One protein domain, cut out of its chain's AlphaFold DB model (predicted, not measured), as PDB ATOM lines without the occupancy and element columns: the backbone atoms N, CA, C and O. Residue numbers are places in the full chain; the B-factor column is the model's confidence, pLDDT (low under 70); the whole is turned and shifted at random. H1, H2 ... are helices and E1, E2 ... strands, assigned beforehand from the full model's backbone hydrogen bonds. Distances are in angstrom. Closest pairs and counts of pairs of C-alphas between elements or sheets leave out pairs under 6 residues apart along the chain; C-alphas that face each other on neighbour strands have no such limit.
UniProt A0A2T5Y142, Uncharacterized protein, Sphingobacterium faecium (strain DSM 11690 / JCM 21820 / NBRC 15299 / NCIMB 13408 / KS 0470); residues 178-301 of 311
ATOM      1  N   ASN A 178     176.657 166.253 226.151       74.31
ATOM      2  CA  ASN A 178     175.892 165.357 227.025       74.31
ATOM      3  C   ASN A 178     176.002 165.700 228.519       74.31
ATOM      4  O   ASN A 178     175.261 165.133 229.316       74.31
ATOM      5  N   LYS A 179     176.951 166.557 228.923       77.25
ATOM      6  CA  LYS A 179     177.160 166.907 230.340       77.25
ATOM      7  C   LYS A 179     176.382 168.146 230.799       77.25
ATOM      8  O   LYS A 179     176.508 168.485 231.975       77.25
ATOM      9  N   TYR A 180     175.677 168.816 229.884       78.25
ATOM     10  CA  TYR A 180     174.991 170.092 230.101       78.25
ATOM     11  C   TYR A 180     173.472 169.912 230.151       78.25
ATOM     12  O   TYR A 180     172.911 169.124 229.390       78.25
ATOM     13  N   ASP A 181     172.818 170.700 230.998       75.81
ATOM     14  CA  ASP A 181     171.396 170.562 231.330       75.81
ATOM     15  C   ASP A 181     170.498 171.341 230.350       75.81
ATOM     16  O   ASP A 181     169.407 170.900 229.964       75.81
ATOM     17  N   TYR A 182     170.987 172.497 229.894       78.81
ATOM     18  CA  TYR A 182     170.260 173.433 229.036       78.81
ATOM     19  C   TYR A 182     171.139 173.957 227.911       78.81
ATOM     20  O   TYR A 182     172.372 173.904 227.965       78.81
ATOM     21  N   PHE A 183     170.492 174.513 226.890       82.62
ATOM     22  CA  PHE A 183     171.168 175.403 225.966       82.62
ATOM     23  C   PHE A 183     170.324 176.626 225.617       82.62
ATOM     24  O   PHE A 183     169.092 176.598 225.650       82.62
ATOM     25  N   PHE A 184     171.030 177.671 225.199       81.81
ATOM     26  CA  PHE A 184     170.481 178.915 224.684       81.81
ATOM     27  C   PHE A 184     170.924 179.095 223.239       81.81
ATOM     28  O   PHE A 184     172.104 178.905 222.921       81.81
ATOM     29  N   THR A 185     169.996 179.488 222.372       84.31
ATOM     30  CA  THR A 185     170.369 180.111 221.104       84.31
ATOM     31  C   THR A 185     170.484 181.602 221.357       84.31
ATOM     32  O   THR A 185     169.534 182.245 221.801       84.31
ATOM     33  N   VAL A 186     171.663 182.161 221.108       83.44
ATOM     34  CA  VAL A 186     171.907 183.588 221.283       83.44
ATOM     35  C   VAL A 186     172.345 184.222 219.986       83.44
ATOM     36  O   VAL A 186     173.058 183.636 219.180       83.44
ATOM     37  N   HIS A 187     171.928 185.458 219.811       86.06
ATOM     38  CA  HIS A 187     172.169 186.271 218.646       86.06
ATOM     39  C   HIS A 187     172.999 187.468 219.083       86.06
ATOM     40  O   HIS A 187     172.543 188.300 219.865       86.06
ATOM     41  N   ILE A 188     174.238 187.546 218.612       85.62
ATOM     42  CA  ILE A 188     175.182 188.575 219.049       85.62
ATOM     43  C   ILE A 188     175.378 189.585 217.933       85.62
ATOM     44  O   ILE A 188     175.682 189.224 216.795       85.62
ATOM     45  N   LEU A 189     175.204 190.863 218.261       86.25
ATOM     46  CA  LEU A 189     175.450 191.946 217.320       86.25
ATOM     47  C   LEU A 189     176.956 192.178 217.180       86.25
ATOM     48  O   LEU A 189     177.627 192.556 218.137       86.25
ATOM     49  N   THR A 190     177.473 191.969 215.975       83.62
ATOM     50  CA  THR A 190     178.905 192.002 215.666       83.62
ATOM     51  C   THR A 190     179.184 192.827 214.414       83.62
ATOM     52  O   THR A 190     178.355 192.935 213.508       83.62
ATOM     53  N   THR A 191     180.373 193.415 214.340       84.19
ATOM     54  CA  THR A 191     180.953 193.875 213.072       84.19
ATOM     55  C   THR A 191     181.462 192.687 212.254       84.19
ATOM     56  O   THR A 191     181.621 191.578 212.766       84.19
ATOM     57  N   LEU A 192     181.778 192.909 210.975       81.38
ATOM     58  CA  LEU A 192     182.367 191.866 210.128       81.38
ATOM     59  C   LEU A 192     183.682 191.310 210.705       81.38
ATOM     60  O   LEU A 192     183.896 190.102 210.680       81.38
ATOM     61  N   GLU A 193     184.540 192.174 211.254       81.88
ATOM     62  CA  GLU A 193     185.816 191.767 211.854       81.88
ATOM     63  C   GLU A 193     185.606 190.918 213.117       81.88
ATOM     64  O   GLU A 193     186.255 189.888 213.303       81.88
ATOM     65  N   GLU A 194     184.678 191.328 213.981       82.56
ATOM     66  CA  GLU A 194     184.325 190.588 215.197       82.56
ATOM     67  C   GLU A 194     183.735 189.225 214.871       82.56
ATOM     68  O   GLU A 194     184.112 188.235 215.492       82.56
ATOM     69  N   LYS A 195     182.873 189.166 213.854       81.62
ATOM     70  CA  LYS A 195     182.324 187.914 213.354       81.62
ATOM     71  C   LYS A 195     183.439 186.962 212.907       81.62
ATOM     72  O   LYS A 195     183.430 185.803 213.297       81.62
ATOM     73  N   SER A 196     184.436 187.442 212.162       79.75
ATOM     74  CA  SER A 196     185.570 186.604 211.741       79.75
ATOM     75  C   SER A 196     186.437 186.127 212.911       79.75
ATOM     76  O   SER A 196     186.898 184.987 212.901       79.75
ATOM     77  N   LYS A 197     186.640 186.960 213.942       78.81
ATOM     78  CA  LYS A 197     187.321 186.538 215.182       78.81
ATOM     79  C   LYS A 197     186.501 185.507 215.959       78.81
ATOM     80  O   LYS A 197     187.055 184.594 216.552       78.81
ATOM     81  N   LEU A 198     185.180 185.623 215.941       77.69
ATOM     82  CA  LEU A 198     184.305 184.647 216.574       77.69
ATOM     83  C   LEU A 198     184.307 183.318 215.861       77.69
ATOM     84  O   LEU A 198     184.473 182.285 216.494       77.69
ATOM     85  N   GLU A 199     184.179 183.352 214.542       77.44
ATOM     86  CA  GLU A 199     184.300 182.166 213.710       77.44
ATOM     87  C   GLU A 199     185.646 181.474 213.930       77.44
ATOM     88  O   GLU A 199     185.684 180.252 213.877       77.44
ATOM     89  N   SER A 200     186.725 182.203 214.245       74.06
ATOM     90  CA  SER A 200     188.016 181.589 214.575       74.06
ATOM     91  C   SER A 200     188.069 180.964 215.977       74.06
ATOM     92  O   SER A 200     188.657 179.894 216.122       74.06
ATOM     93  N   ILE A 201     187.425 181.561 216.989       74.31
ATOM     94  CA  ILE A 201     187.293 180.977 218.343       74.31
ATOM     95  C   ILE A 201     186.396 179.732 218.310       74.31
ATOM     96  O   ILE A 201     186.719 178.691 218.877       74.31
ATOM     97  N   LEU A 202     185.263 179.840 217.619       74.25
ATOM     98  CA  LEU A 202     184.242 178.803 217.507       74.25
ATOM     99  C   LEU A 202     184.610 177.732 216.494       74.25
ATOM    100  O   LEU A 202     183.990 176.666 216.509       74.25
ATOM    101  N   LYS A 203     185.609 178.003 215.641       68.38
ATOM    102  CA  LYS A 203     186.095 177.091 214.611       68.38
ATOM    103  C   LYS A 203     186.222 175.718 215.237       68.38
ATOM    104  O   LYS A 203     186.932 175.520 216.230       68.38
ATOM    105  N   VAL A 204     185.447 174.772 214.724       62.06
ATOM    106  CA  VAL A 204     185.669 173.374 215.061       62.06
ATOM    107  C   VAL A 204     187.085 173.091 214.602       62.06
ATOM    108  O   VAL A 204     187.420 173.411 213.463       62.06
ATOM    109  N   TYR A 205     187.915 172.609 215.525       49.84
ATOM    110  CA  TYR A 205     189.253 172.165 215.186       49.84
ATOM    111  C   TYR A 205     189.141 171.283 213.946       49.84
ATOM    112  O   TYR A 205     188.460 170.259 213.991       49.84
ATOM    113  N   ASP A 206     189.726 171.733 212.838       50.50
ATOM    114  CA  ASP A 206     189.711 170.983 211.599       50.50
ATOM    115  C   ASP A 206     191.064 170.285 211.502       50.50
ATOM    116  O   ASP A 206     192.056 170.926 211.141       50.50
ATOM    117  N   PRO A 207     191.145 168.974 211.790       40.72
ATOM    118  CA  PRO A 207     192.411 168.260 211.730       40.72
ATOM    119  C   PRO A 207     193.026 168.305 210.324       40.72
ATOM    120  O   PRO A 207     194.223 168.087 210.172       40.72
ATOM    121  N   LYS A 208     192.222 168.593 209.287       41.38
ATOM    122  CA  LYS A 208     192.691 168.768 207.909       41.38
ATOM    123  C   LYS A 208     193.594 169.984 207.736       41.38
ATOM    124  O   LYS A 208     194.487 169.966 206.891       41.38
ATOM    125  N   ILE A 209     193.333 171.034 208.507       48.31
ATOM    126  CA  ILE A 209     193.931 172.362 208.348       48.31
ATOM    127  C   ILE A 209     194.871 172.663 209.519       48.31
ATOM    128  O   ILE A 209     195.992 173.116 209.307       48.31
ATOM    129  N   ASP A 210     194.434 172.367 210.742       45.59
ATOM    130  CA  ASP A 210     195.021 172.869 211.987       45.59
ATOM    131  C   ASP A 210     196.052 171.898 212.611       45.59
ATOM    132  O   ASP A 210     196.752 172.251 213.562       45.59
ATOM    133  N   PHE A 211     196.165 170.667 212.094       42.91
ATOM    134  CA  PHE A 211     197.144 169.666 212.560       42.91
ATOM    135  C   PHE A 211     198.550 169.863 211.971       42.91
ATOM    136  O   PHE A 211     199.517 169.299 212.474       42.91
ATOM    137  N   ASN A 212     198.672 170.675 210.919       42.91
ATOM    138  CA  ASN A 212     199.941 170.914 210.219       42.91
ATOM    139  C   ASN A 212     200.833 171.931 210.936       42.91
ATOM    140  O   ASN A 212     202.002 172.081 210.581       42.91
ATOM    141  N   ASP A 213     200.287 172.613 211.940       49.41
ATOM    142  CA  ASP A 213     201.053 173.441 212.854       49.41
ATOM    143  C   ASP A 213     201.722 172.574 213.922       49.41
ATOM    144  O   ASP A 213     201.149 171.613 214.439       49.41
ATOM    145  N   SER A 214     202.934 172.965 214.314       45.69
ATOM    146  CA  SER A 214     203.775 172.274 215.307       45.69
ATOM    147  C   SER A 214     203.108 172.039 216.677       45.69
ATOM    148  O   SER A 214     203.606 171.227 217.453       45.69
ATOM    149  N   ASN A 215     201.955 172.669 216.935       53.81
ATOM    150  CA  ASN A 215     201.204 172.618 218.190       53.81
ATOM    151  C   ASN A 215     199.795 171.994 218.051       53.81
ATOM    152  O   ASN A 215     198.927 172.262 218.874       53.81
ATOM    153  N   GLY A 216     199.527 171.159 217.037       49.59
ATOM    154  CA  GLY A 216     198.186 170.615 216.747       49.59
ATOM    155  C   GLY A 216     197.432 169.974 217.933       49.59
ATOM    156  O   GLY A 216     196.235 170.210 218.088       49.59
ATOM    157  N   LYS A 217     198.121 169.220 218.807       47.00
ATOM    158  CA  LYS A 217     197.539 168.612 220.027       47.00
ATOM    159  C   LYS A 217     197.156 169.664 221.073       47.00
ATOM    160  O   LYS A 217     196.060 169.619 221.622       47.00
ATOM    161  N   GLU A 218     198.041 170.625 221.317       54.09
ATOM    162  CA  GLU A 218     197.780 171.736 222.235       54.09
ATOM    163  C   GLU A 218     196.650 172.614 221.691       54.09
ATOM    164  O   GLU A 218     195.731 172.959 222.419       54.09
ATOM    165  N   ASN A 219     196.624 172.873 220.383       54.25
ATOM    166  CA  ASN A 219     195.548 173.597 219.710       54.25
ATOM    167  C   ASN A 219     194.186 172.895 219.822       54.25
ATOM    168  O   ASN A 219     193.170 173.583 219.899       54.25
ATOM    169  N   PHE A 220     194.153 171.559 219.850       52.91
ATOM    170  CA  PHE A 220     192.935 170.775 220.063       52.91
ATOM    171  C   PHE A 220     192.407 170.902 221.501       52.91
ATOM    172  O   PHE A 220     191.245 171.256 221.699       52.91
ATOM    173  N   GLU A 221     193.254 170.686 222.511       58.38
ATOM    174  CA  GLU A 221     192.865 170.840 223.924       58.38
ATOM    175  C   GLU A 221     192.456 172.292 224.221       58.38
ATOM    176  O   GLU A 221     191.425 172.563 224.842       58.38
ATOM    177  N   GLN A 222     193.197 173.242 223.654       62.75
ATOM    178  CA  GLN A 222     192.864 174.656 223.691       62.75
ATOM    179  C   GLN A 222     191.568 174.974 222.933       62.75
ATOM    180  O   GLN A 222     190.913 175.945 223.282       62.75
ATOM    181  N   ASN A 223     191.142 174.193 221.935       66.62
ATOM    182  CA  ASN A 223     189.898 174.449 221.198       66.62
ATOM    183  C   ASN A 223     188.667 174.317 222.104       66.62
ATOM    184  O   ASN A 223     187.794 175.180 222.079       66.62
ATOM    185  N   VAL A 224     188.621 173.267 222.928       65.00
ATOM    186  CA  VAL A 224     187.526 173.057 223.888       65.00
ATOM    187  C   VAL A 224     187.615 174.075 225.024       65.00
ATOM    188  O   VAL A 224     186.607 174.690 225.371       65.00
ATOM    189  N   ILE A 225     188.818 174.314 225.557       68.75
ATOM    190  CA  ILE A 225     189.042 175.286 226.640       68.75
ATOM    191  C   ILE A 225     188.641 176.699 226.199       68.75
ATOM    192  O   ILE A 225     187.923 177.377 226.918       68.75
ATOM    193  N   ARG A 226     189.025 177.135 224.994       71.44
ATOM    194  CA  ARG A 226     188.696 178.474 224.463       71.44
ATOM    195  C   ARG A 226     187.203 178.693 224.237       71.44
ATOM    196  O   ARG A 226     186.783 179.838 224.132       71.44
ATOM    197  N   LYS A 227     186.420 177.619 224.129       78.25
ATOM    198  CA  LYS A 227     184.959 177.652 223.972       78.25
ATOM    199  C   LYS A 227     184.217 177.497 225.291       78.25
ATOM    200  O   LYS A 227     182.996 177.634 225.304       78.25
ATOM    201  N   THR A 228     184.940 177.178 226.361       79.69
ATOM    202  CA  THR A 228     184.374 176.894 227.674       79.69
ATOM    203  C   THR A 228     184.686 178.038 228.627       79.69
ATOM    204  O   THR A 228     185.833 178.458 228.755       79.69
ATOM    205  N   ILE A 229     183.670 178.541 229.314       81.94
ATOM    206  CA  ILE A 229     183.801 179.600 230.313       81.94
ATOM    207  C   ILE A 229     183.231 179.097 231.619       81.94
ATOM    208  O   ILE A 229     182.156 178.506 231.646       81.94
ATOM    209  N   ILE A 230     183.954 179.368 232.699       82.25
ATOM    210  CA  ILE A 230     183.473 179.134 234.053       82.25
ATOM    211  C   ILE A 230     183.196 180.497 234.672       82.25
ATOM    212  O   ILE A 230     184.091 181.341 234.748       82.25
ATOM    213  N   TYR A 231     181.952 180.723 235.078       79.75
ATOM    214  CA  TYR A 231     181.514 181.972 235.687       79.75
ATOM    215  C   TYR A 231     180.368 181.696 236.661       79.75
ATOM    216  O   TYR A 231     179.461 180.948 236.313       79.75
ATOM    217  N   ASN A 232     180.422 182.281 237.863       77.38
ATOM    218  CA  ASN A 232     179.444 182.065 238.943       77.38
ATOM    219  C   ASN A 232     179.089 180.581 239.145       77.38
ATOM    220  O   ASN A 232     177.926 180.197 239.088       77.38
ATOM    221  N   ASP A 233     180.114 179.736 239.296       75.38
ATOM    222  CA  ASP A 233     179.969 178.287 239.500       75.38
ATOM    223  C   ASP A 233     179.165 177.552 238.403       75.38
ATOM    224  O   ASP A 233     178.712 176.419 238.586       75.38
ATOM    225  N   CYS A 234     179.035 178.171 237.230       77.69
ATOM    226  CA  CYS A 234     178.405 177.605 236.049       77.69
ATOM    227  C   CYS A 234     179.435 177.404 234.936       77.69
ATOM    228  O   CYS A 234     180.347 178.216 234.754       77.69
ATOM    229  N   GLU A 235     179.272 176.327 234.169       83.44
ATOM    230  CA  GLU A 235     180.082 176.040 232.988       83.44
ATOM    231  C   GLU A 235     179.264 176.331 231.724       83.44
ATOM    232  O   GLU A 235     178.174 175.789 231.530       83.44
ATOM    233  N   PHE A 236     179.811 177.177 230.856       83.25
ATOM    234  CA  PHE A 236     179.222 177.571 229.582       83.25
ATOM    235  C   PHE A 236     180.092 177.059 228.445       83.25
ATOM    236  O   PHE A 236     181.286 177.342 228.425       83.25
ATOM    237  N   TYR A 237     179.512 176.367 227.469       84.50
ATOM    238  CA  TYR A 237     180.219 175.910 226.274       84.50
ATOM    239  C   TYR A 237     179.558 176.435 225.007       84.50
ATOM    240  O   TYR A 237     178.412 176.102 224.697       84.50
ATOM    241  N   ALA A 238     180.294 177.267 224.274       85.38
ATOM    242  CA  ALA A 238     179.831 177.894 223.047       85.38
ATOM    243  C   ALA A 238     180.204 177.064 221.813       85.38
ATOM    244  O   ALA A 238     181.354 176.667 221.619       85.38
ATOM    245  N   THR A 239     179.238 176.863 220.923       82.31
ATOM    246  CA  THR A 239     179.452 176.237 219.617       82.31
ATOM    247  C   THR A 239     178.664 176.956 218.525       82.31
ATOM    248  O   THR A 239     177.692 177.669 218.788       82.31
ATOM    249  N   SER A 240     179.089 176.776 217.278       76.19
ATOM    250  CA  SER A 240     178.356 177.272 216.115       76.19
ATOM    251  C   SER A 240     176.970 176.634 216.029       76.19
ATOM    252  O   SER A 240     176.809 175.441 216.292       76.19
ATOM    253  N   THR A 241     175.972 177.406 215.605       70.50
ATOM    254  CA  THR A 241     174.664 176.846 215.249       70.50
ATOM    255  C   THR A 241     174.699 176.303 213.819       70.50
ATOM    256  O   THR A 241     175.464 176.783 212.982       70.50
ATOM    257  N   ASN A 242     173.843 175.321 213.528       57.62
ATOM    258  CA  ASN A 242     173.552 174.921 212.149       57.62
ATOM    259  C   ASN A 242     172.558 175.884 211.470       57.62
ATOM    260  O   ASN A 242     172.246 175.700 210.292       57.62
ATOM    261  N   ASP A 243     172.046 176.883 212.199       55.31
ATOM    262  CA  ASP A 243     171.135 177.874 211.648       55.31
ATOM    263  C   ASP A 243     171.892 178.834 210.736       55.31
ATOM    264  O   ASP A 243     172.856 179.509 211.100       55.31
ATOM    265  N   SER A 244     171.440 178.858 209.489       51.09
ATOM    266  CA  SER A 244     172.110 179.534 208.381       51.09
ATOM    267  C   SER A 244     171.726 181.010 208.242       51.09
ATOM    268  O   SER A 244     172.322 181.724 207.428       51.09
ATOM    269  N   GLN A 245     170.752 181.502 209.015       59.59
ATOM    270  CA  GLN A 245     170.282 182.882 208.904       59.59
ATOM    271  C   GLN A 245     171.153 183.848 209.703       59.59
ATOM    272  O   GLN A 245     170.844 184.274 210.808       59.59
ATOM    273  N   VAL A 246     172.247 184.264 209.073       66.00
ATOM    274  CA  VAL A 246     173.000 185.440 209.503       66.00
ATOM    275  C   VAL A 246     172.246 186.691 209.041       66.00
ATOM    276  O   VAL A 246     172.273 187.023 207.851       66.00
ATOM    277  N   LEU A 247     171.584 187.398 209.963       75.31
ATOM    278  CA  LEU A 247     170.932 188.673 209.645       75.31
ATOM    279  C   LEU A 247     171.989 189.769 209.486       75.31
ATOM    280  O   LEU A 247     172.958 189.838 210.245       75.31
ATOM    281  N   ARG A 248     171.819 190.631 208.482       81.00
ATOM    282  CA  ARG A 248     172.757 191.714 208.166       81.00
ATOM    283  C   ARG A 248     172.017 193.035 208.052       81.00
ATOM    284  O   ARG A 248     170.913 193.084 207.519       81.00
ATOM    285  N   GLY A 249     172.662 194.103 208.495       82.69
ATOM    286  CA  GLY A 249     172.149 195.461 208.392       82.69
ATOM    287  C   GLY A 249     173.268 196.491 208.410       82.69
ATOM    288  O   GLY A 249     174.453 196.152 208.355       82.69
ATOM    289  N   TYR A 250     172.874 197.756 208.497       79.38
ATOM    290  CA  TYR A 250     173.778 198.884 208.681       79.38
ATOM    291  C   TYR A 250     173.294 199.713 209.865       79.38
ATOM    292  O   TYR A 250     172.089 199.873 210.053       79.38
ATOM    293  N   ASN A 251     174.224 200.225 210.670       78.56
ATOM    294  CA  ASN A 251     173.883 201.185 211.716       78.56
ATOM    295  C   ASN A 251     173.710 202.604 211.143       78.56
ATOM    296  O   ASN A 251     173.960 202.855 209.964       78.56
ATOM    297  N   GLU A 252     173.355 203.562 212.000       79.44
ATOM    298  CA  GLU A 252     173.180 204.981 211.643       79.44
ATOM    299  C   GLU A 252     174.443 205.636 211.049       79.44
ATOM    300  O   GLU A 252     174.362 206.660 210.376       79.44
ATOM    301  N   LYS A 253     175.620 205.033 211.264       82.25
ATOM    302  CA  LYS A 253     176.915 205.463 210.709       82.25
ATOM    303  C   LYS A 253     177.278 204.728 209.413       82.25
ATOM    304  O   LYS A 253     178.423 204.801 208.973       82.25
ATOM    305  N   ASN A 254     176.327 204.006 208.818       75.69
ATOM    306  CA  ASN A 254     176.495 203.189 207.619       75.69
ATOM    307  C   ASN A 254     177.559 202.078 207.752       75.69
ATOM    308  O   ASN A 254     178.165 201.651 206.771       75.69
ATOM    309  N   GLN A 255     177.812 201.603 208.975       76.88
ATOM    310  CA  GLN A 255     178.725 200.488 209.233       76.88
ATOM    311  C   GLN A 255     177.950 199.173 209.205       76.88
ATOM    312  O   GLN A 255     176.877 199.079 209.804       76.88
ATOM    313  N   SER A 256     178.502 198.155 208.536       77.38
ATOM    314  CA  SER A 256     177.875 196.832 208.464       77.38
ATOM    315  C   SER A 256     177.788 196.195 209.850       77.38
ATOM    316  O   SER A 256     178.786 196.100 210.566       77.38
ATOM    317  N   GLN A 257     176.586 195.746 210.200       83.56
ATOM    318  CA  GLN A 257     176.309 194.975 211.401       83.56
ATOM    319  C   GLN A 257     175.745 193.609 211.041       83.56
ATOM    320  O   GLN A 257     175.012 193.448 210.061       83.56
ATOM    321  N   ILE A 258     176.122 192.625 211.842       85.69
ATOM    322  CA  ILE A 258     175.805 191.224 211.644       85.69
ATOM    323  C   ILE A 258     175.247 190.685 212.947       85.69
ATOM    324  O   ILE A 258     175.884 190.801 213.992       85.69
ATOM    325  N   LEU A 259     174.074 190.070 212.877       85.62
ATOM    326  CA  LEU A 259     173.540 189.296 213.979       85.62
ATOM    327  C   LEU A 259     174.027 187.858 213.820       85.62
ATOM    328  O   LEU A 259     173.614 187.148 212.901       85.62
ATOM    329  N   PHE A 260     174.972 187.466 214.666       85.19
ATOM    330  CA  PHE A 260     175.638 186.177 214.580       85.19
ATOM    331  C   PHE A 260     175.007 185.178 215.564       85.19
ATOM    332  O   PHE A 260     175.015 185.457 216.768       85.19
ATOM    333  N   PRO A 261     174.453 184.047 215.086       85.62
ATOM    334  CA  PRO A 261     173.817 183.056 215.945       85.62
ATOM    335  C   PRO A 261     174.848 182.126 216.597       85.62
ATOM    336  O   PRO A 261     175.801 181.670 215.960       85.62
ATOM    337  N   LEU A 262     174.621 181.791 217.863       84.94
ATOM    338  CA  LEU A 262     175.448 180.914 218.685       84.94
ATOM    339  C   LEU A 262     174.602 179.972 219.525       84.94
ATOM    340  O   LEU A 262     173.551 180.362 220.021       84.94
ATOM    341  N   LYS A 263     175.094 178.746 219.726       86.44
ATOM    342  CA  LYS A 263     174.498 177.800 220.666       86.44
ATOM    343  C   LYS A 263     175.386 177.713 221.892       86.44
ATOM    344  O   LYS A 263     176.580 177.446 221.773       86.44
ATOM    345  N   ILE A 264     174.805 177.949 223.057       84.75
ATOM    346  CA  ILE A 264     175.529 177.990 224.322       84.75
ATOM    347  C   ILE A 264     174.927 176.945 225.236       84.75
ATOM    348  O   ILE A 264     173.787 177.084 225.665       84.75
ATOM    349  N   TYR A 265     175.694 175.898 225.506       83.56
ATOM    350  CA  TYR A 265     175.342 174.875 226.477       83.56
ATOM    351  C   TYR A 265     175.716 175.341 227.875       83.56
ATOM    352  O   TYR A 265     176.746 175.990 228.058       83.56
ATOM    353  N   TYR A 266     174.872 175.009 228.839       80.19
ATOM    354  CA  TYR A 266     174.962 175.479 230.209       80.19
ATOM    355  C   TYR A 266     174.826 174.313 231.184       80.19
ATOM    356  O   TYR A 266     173.938 173.467 231.040       80.19
ATOM    357  N   LYS A 267     175.712 174.291 232.178       80.25
ATOM    358  CA  LYS A 267     175.650 173.389 233.322       80.25
ATOM    359  C   LYS A 267     175.750 174.213 234.595       80.25
ATOM    360  O   LYS A 267     176.754 174.902 234.796       80.25
ATOM    361  N   SER A 268     174.741 174.101 235.454       70.50
ATOM    362  CA  SER A 268     174.797 174.680 236.795       70.50
ATOM    363  C   SER A 268     175.394 173.684 237.774       70.50
ATOM    364  O   SER A 268     175.125 172.486 237.694       70.50
ATOM    365  N   THR A 269     176.168 174.170 238.740       64.38
ATOM    366  CA  THR A 269     176.474 173.385 239.946       64.38
ATOM    367  C   THR A 269     175.505 173.678 241.096       64.38
ATOM    368  O   THR A 269     175.538 172.980 242.109       64.38
ATOM    369  N   LEU A 270     174.615 174.665 240.937       63.12
ATOM    370  CA  LEU A 270     173.646 175.096 241.940       63.12
ATOM    371  C   LEU A 270     172.236 174.655 241.524       63.12
ATOM    372  O   LEU A 270     171.748 175.007 240.453       63.12
ATOM    373  N   GLU A 271     171.540 173.924 242.399       55.25
ATOM    374  CA  GLU A 271     170.215 173.331 242.121       55.25
ATOM    375  C   GLU A 271     169.105 174.352 241.772       55.25
ATOM    376  O   GLU A 271     168.034 173.945 241.332       55.25
ATOM    377  N   ASN A 272     169.346 175.665 241.916       53.78
ATOM    378  CA  ASN A 272     168.351 176.730 241.712       53.78
ATOM    379  C   ASN A 272     168.729 177.816 240.683       53.78
ATOM    380  O   ASN A 272     167.933 178.730 240.483       53.78
ATOM    381  N   ASP A 273     169.880 177.728 240.007       57.34
ATOM    382  CA  ASP A 273     170.319 178.747 239.023       57.34
ATOM    383  C   ASP A 273     169.993 178.389 237.565       57.34
ATOM    384  O   ASP A 273     170.365 179.103 236.634       57.34
ATOM    385  N   ALA A 274     169.245 177.301 237.360       50.44
ATOM    386  CA  ALA A 274     169.025 176.630 236.078       50.44
ATOM    387  C   ALA A 274     168.439 177.489 234.933       50.44
ATOM    388  O   ALA A 274     168.367 177.004 233.808       50.44
ATOM    389  N   GLN A 275     168.023 178.733 235.200       54.88
ATOM    390  CA  GLN A 275     167.385 179.643 234.236       54.88
ATOM    391  C   GLN A 275     168.071 181.013 234.094       54.88
ATOM    392  O   GLN A 275     167.606 181.866 233.338       54.88
ATOM    393  N   GLN A 276     169.163 181.288 234.819       62.88
ATOM    394  CA  GLN A 276     169.887 182.550 234.638       62.88
ATOM    395  C   GLN A 276     170.993 182.386 233.604       62.88
ATOM    396  O   GLN A 276     172.151 182.111 233.910       62.88
ATOM    397  N   PHE A 277     170.636 182.617 232.342       69.56
ATOM    398  CA  PHE A 277     171.645 182.949 231.350       69.56
ATOM    399  C   PHE A 277     172.332 184.259 231.734       69.56
ATOM    400  O   PHE A 277     171.742 185.340 231.636       69.56
ATOM    401  N   ASP A 278     173.597 184.172 232.134       75.38
ATOM    402  CA  ASP A 278     174.390 185.357 232.417       75.38
ATOM    403  C   ASP A 278     175.083 185.867 231.147       75.38
ATOM    404  O   ASP A 278     176.095 185.337 230.681       75.38
ATOM    405  N   THR A 279     174.547 186.955 230.593       75.12
ATOM    406  CA  THR A 279     175.153 187.653 229.449       75.12
ATOM    407  C   THR A 279     176.608 188.070 229.700       75.12
ATOM    408  O   THR A 279     177.382 188.137 228.743       75.12
ATOM    409  N   ASN A 280     177.016 188.304 230.953       80.69
ATOM    410  CA  ASN A 280     178.391 188.662 231.304       80.69
ATOM    411  C   ASN A 280     179.342 187.480 231.109       80.69
ATOM    412  O   ASN A 280     180.449 187.681 230.611       80.69
ATOM    413  N   ALA A 281     178.907 186.252 231.423       76.06
ATOM    414  CA  ALA A 281     179.695 185.048 231.153       76.06
ATOM    415  C   ALA A 281     180.030 184.955 229.664       76.06
ATOM    416  O   ALA A 281     181.149 184.630 229.279       76.06
ATOM    417  N   ILE A 282     179.076 185.328 228.813       76.25
ATOM    418  CA  ILE A 282     179.279 185.307 227.372       76.25
ATOM    419  C   ILE A 282     180.209 186.420 226.947       76.25
ATOM    420  O   ILE A 282     181.147 186.126 226.226       76.25
ATOM    421  N   GLN A 283     180.064 187.639 227.467       80.06
ATOM    422  CA  GLN A 283     181.004 188.736 227.203       80.06
ATOM    423  C   GLN A 283     182.467 188.386 227.534       80.06
ATOM    424  O   GLN A 283     183.367 188.870 226.841       80.06
ATOM    425  N   LEU A 284     182.722 187.508 228.516       78.31
ATOM    426  CA  LEU A 284     184.073 187.007 228.809       78.31
ATOM    427  C   LEU A 284     184.689 186.240 227.626       78.31
ATOM    428  O   LEU A 284     185.893 186.363 227.408       78.31
ATOM    429  N   LEU A 285     183.891 185.544 226.805       73.31
ATOM    430  CA  LEU A 285     184.368 184.864 225.587       73.31
ATOM    431  C   LEU A 285     184.952 185.852 224.572       73.31
ATOM    432  O   LEU A 285     185.864 185.523 223.820       73.31
ATOM    433  N   PHE A 286     184.412 187.072 224.547       69.75
ATOM    434  CA  PHE A 286     184.741 188.108 223.564       69.75
ATOM    435  C   PHE A 286     185.728 189.137 224.120       69.75
ATOM    436  O   PHE A 286     186.207 189.989 223.371       69.75
ATOM    437  N   GLY A 287     185.998 189.098 225.428       73.31
ATOM    438  CA  GLY A 287     186.850 190.058 226.123       73.31
ATOM    439  C   GLY A 287     186.315 191.493 226.111       73.31
ATOM    440  O   GLY A 287     187.091 192.424 226.327       73.31
ATOM    441  N   LYS A 288     185.020 191.702 225.817       75.81
ATOM    442  CA  LYS A 288     184.393 193.031 225.790       75.81
ATOM    443  C   LYS A 288     182.860 192.983 225.899       75.81
ATOM    444  O   LYS A 288     182.261 191.967 225.546       75.81
ATOM    445  N   PRO A 289     182.213 194.100 226.280       81.12
ATOM    446  CA  PRO A 289     180.755 194.214 226.262       81.12
ATOM    447  C   PRO A 289     180.174 194.056 224.849       81.12
ATOM    448  O   PRO A 289     180.713 194.610 223.884       81.12
ATOM    449  N   MET A 290     179.058 193.333 224.732       77.75
ATOM    450  CA  MET A 290     178.341 193.100 223.473       77.75
ATOM    451  C   MET A 290     176.826 193.077 223.682       77.75
ATOM    452  O   MET A 290     176.348 192.694 224.750       77.75
ATOM    453  N   THR A 291     176.075 193.450 222.642       83.94
ATOM    454  CA  THR A 291     174.613 193.310 222.614       83.94
ATOM    455  C   THR A 291     174.252 191.873 222.253       83.94
ATOM    456  O   THR A 291     174.598 191.399 221.169       83.94
ATOM    457  N   ILE A 292     173.553 191.197 223.164       82.88
ATOM    458  CA  ILE A 292     173.169 189.790 223.050       82.88
ATOM    459  C   ILE A 292     171.646 189.705 223.115       82.88
ATOM    460  O   ILE A 292     171.031 190.226 224.044       82.88
ATOM    461  N   PHE A 293     171.047 189.039 222.135       84.50
ATOM    462  CA  PHE A 293     169.630 188.702 222.113       84.50
ATOM    463  C   PHE A 293     169.497 187.203 222.369       84.50
ATOM    464  O   PHE A 293     170.174 186.407 221.724       84.50
ATOM    465  N   ILE A 294     168.667 186.819 223.329       80.56
ATOM    466  CA  ILE A 294     168.556 185.434 223.794       80.56
ATOM    467  C   ILE A 294     167.213 184.891 223.329       80.56
ATOM    468  O   ILE A 294     166.175 185.505 223.581       80.56
ATOM    469  N   GLU A 295     167.231 183.753 222.649       73.75
ATOM    470  CA  GLU A 295     166.024 182.978 222.390       73.75
ATOM    471  C   GLU A 295     165.731 182.043 223.565       73.75
ATOM    472  O   GLU A 295     166.626 181.649 224.313       73.75
ATOM    473  N   SER A 296     164.454 181.699 223.727       65.00
ATOM    474  CA  SER A 296     163.950 180.874 224.826       65.00
ATOM    475  C   SER A 296     164.709 179.554 224.993       65.00
ATOM    476  O   SER A 296     165.022 178.879 224.011       65.00
ATOM    477  N   GLU A 297     164.923 179.169 226.249       66.94
ATOM    478  CA  GLU A 297     165.602 177.943 226.672       66.94
ATOM    479  C   GLU A 297     165.010 176.677 226.056       66.94
ATOM    480  O   GLU A 297     163.794 176.460 226.062       66.94
ATOM    481  N   GLN A 298     165.887 175.780 225.607       65.56
ATOM    482  CA  GLN A 298     165.521 174.400 225.317       65.56
ATOM    483  C   GLN A 298     166.296 173.482 226.255       65.56
ATOM    484  O   GLN A 298     167.530 173.492 226.301       65.56
ATOM    485  N   LYS A 299     165.562 172.669 227.019       66.31
ATOM    486  CA  LYS A 299     166.165 171.638 227.860       66.31
ATOM    487  C   LYS A 299     166.854 170.619 226.961       66.31
ATOM    488  O   LYS A 299     166.235 170.106 226.021       66.31
ATOM    489  N   ASN A 300     168.109 170.296 227.260       68.00
ATOM    490  CA  ASN A 300     168.784 169.200 226.585       68.00
ATOM    491  C   ASN A 300     168.294 167.881 227.196       68.00
ATOM    492  O   ASN A 300     169.002 167.217 227.936       68.00
ATOM    493  N   ASN A 301     167.042 167.508 226.917       60.41
ATOM    494  CA  ASN A 301     166.463 166.254 227.412       60.41
ATOM    495  C   ASN A 301     167.128 165.015 226.802       60.41
ATOM    496  O   ASN A 301     166.699 163.911 227.073       60.41
TER     497      ASN A 301
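Overview. This is residues 178 to 301 of the 311 residues of an uncharacterized protein of Sphingobacterium faecium (strain DSM 11690 / JCM 21820 / NBRC 15299 / NCIMB 13408 / KS 0470) (UniProt A0A2T5Y142). What would a structural biologist see first? A strongly twisted antiparallel sheet, E1 to E6, curls round the short helix H4, and H1 packs along it over E5. H3 reaches the sheet with its last residues, 222 to 227, and leads back at its other end to the short H2, whose centre is farthest from the mean of the C-alphas, at 21.0 A. What is it built of, in numbers? The printed part has 124 residues, with four named helices and six named strands in the order E1 H1 H2 H3 E2 E3 E4 E5 H4 E6, and its class is mixed, helices and strands. The sheet is branched, and the whole is compact, with a radius of gyration of the C-alphas of 15.5 A and spans of 46 by 42 by 25 A.

Arrangement. Which strands are neighbours? E1, residues 182 to 190, has on one side E5, residues 256 to 268, antiparallel at 157 degrees with N 184 and O 264 within hydrogen-bond range at 2.9 A, and on the other side E6, residues 292 to 294, antiparallel with N 187 and O 293 at 2.8 A. On the other side of E5 from E1 lie two antiparallel strands: E3, residues 234 to 240, with N 237 and O 265 at 2.9 A, and E4, residues 247 to 250, with N 249 and O 257 at 2.9 A. E4 and E5 form a hairpin, and so do E3 and E2, residues 228 to 231, with N 229 and O 236 at 2.8 A. How do the first and third helices meet the sheet? H1, residues 192 to 202, is on the sheet at a height over the sheet of 8.5 A, along the strands at 21 degrees to E5 on the local plane, with Leu 192 and Ile 258 as the closest C-alphas of H1 and E5, 6.8 A apart. H3, residues 216 to 227, stands at the sheet's level, and its C-alpha closest to E3 is that of Lys 227, 5.2 A from that of Ala 238. H3 touches H1 with residues 223 to 227 alone, opposite ways at a steep tilt of 67 degrees, only just short of about perpendicular, the closest C-alphas being those of Leu 202 and Lys 227 at 6.6 A. What of the other two helices? The sheet curls round H4, residues 279 to 286, whose closest C-alphas with E2 are those of Ala 281 and Tyr 231, 5.8 A apart. H2, residues 207 to 210, is not on the sheet and is close to H3 but not clearly touching, the closest C-alphas being those of Asp 210 and Gly 216 at 6.1 A. Do the helix backbones hold their pairs? Each O i to N i+4 pair of H1 is within hydrogen-bond range, against 7 of 8 in H3 and 2 of 4 in H4, and H2 is too short for such a pair.

Along the chain. Where does the first element begin? E1 begins at C-alpha 182, at (170.260, 173.433, 229.036), and measures 24.5 A. How long are the helices? H1 measures 15.1 A, H2 5.3 A, H3 16.6 A and H4 11.3 A. How long are the other strands, and where does the last end? E2 measures 9.9 A, E3 19.9 A, E4 10.6 A and E6 6.4 A, while E5 measures 36.1 A from C-alpha 256 at (177.875, 196.832, 208.464). E6 ends at C-alpha 294, at (168.556, 185.434, 223.794).

Size, cuts and confidence. How large is it? The two C-alphas farthest apart, those of Asn 254 and Glu 271, are 46.1 A apart. Is the printed part whole, and are its links long? The printed part has no cut, and no link is long. Where is confidence low? The mean pLDDT of the printed part is 71.7, and 44 residues are under 70: residues 203 to 225, 242 to 246, 269 to 277, 286 and 296 to 301.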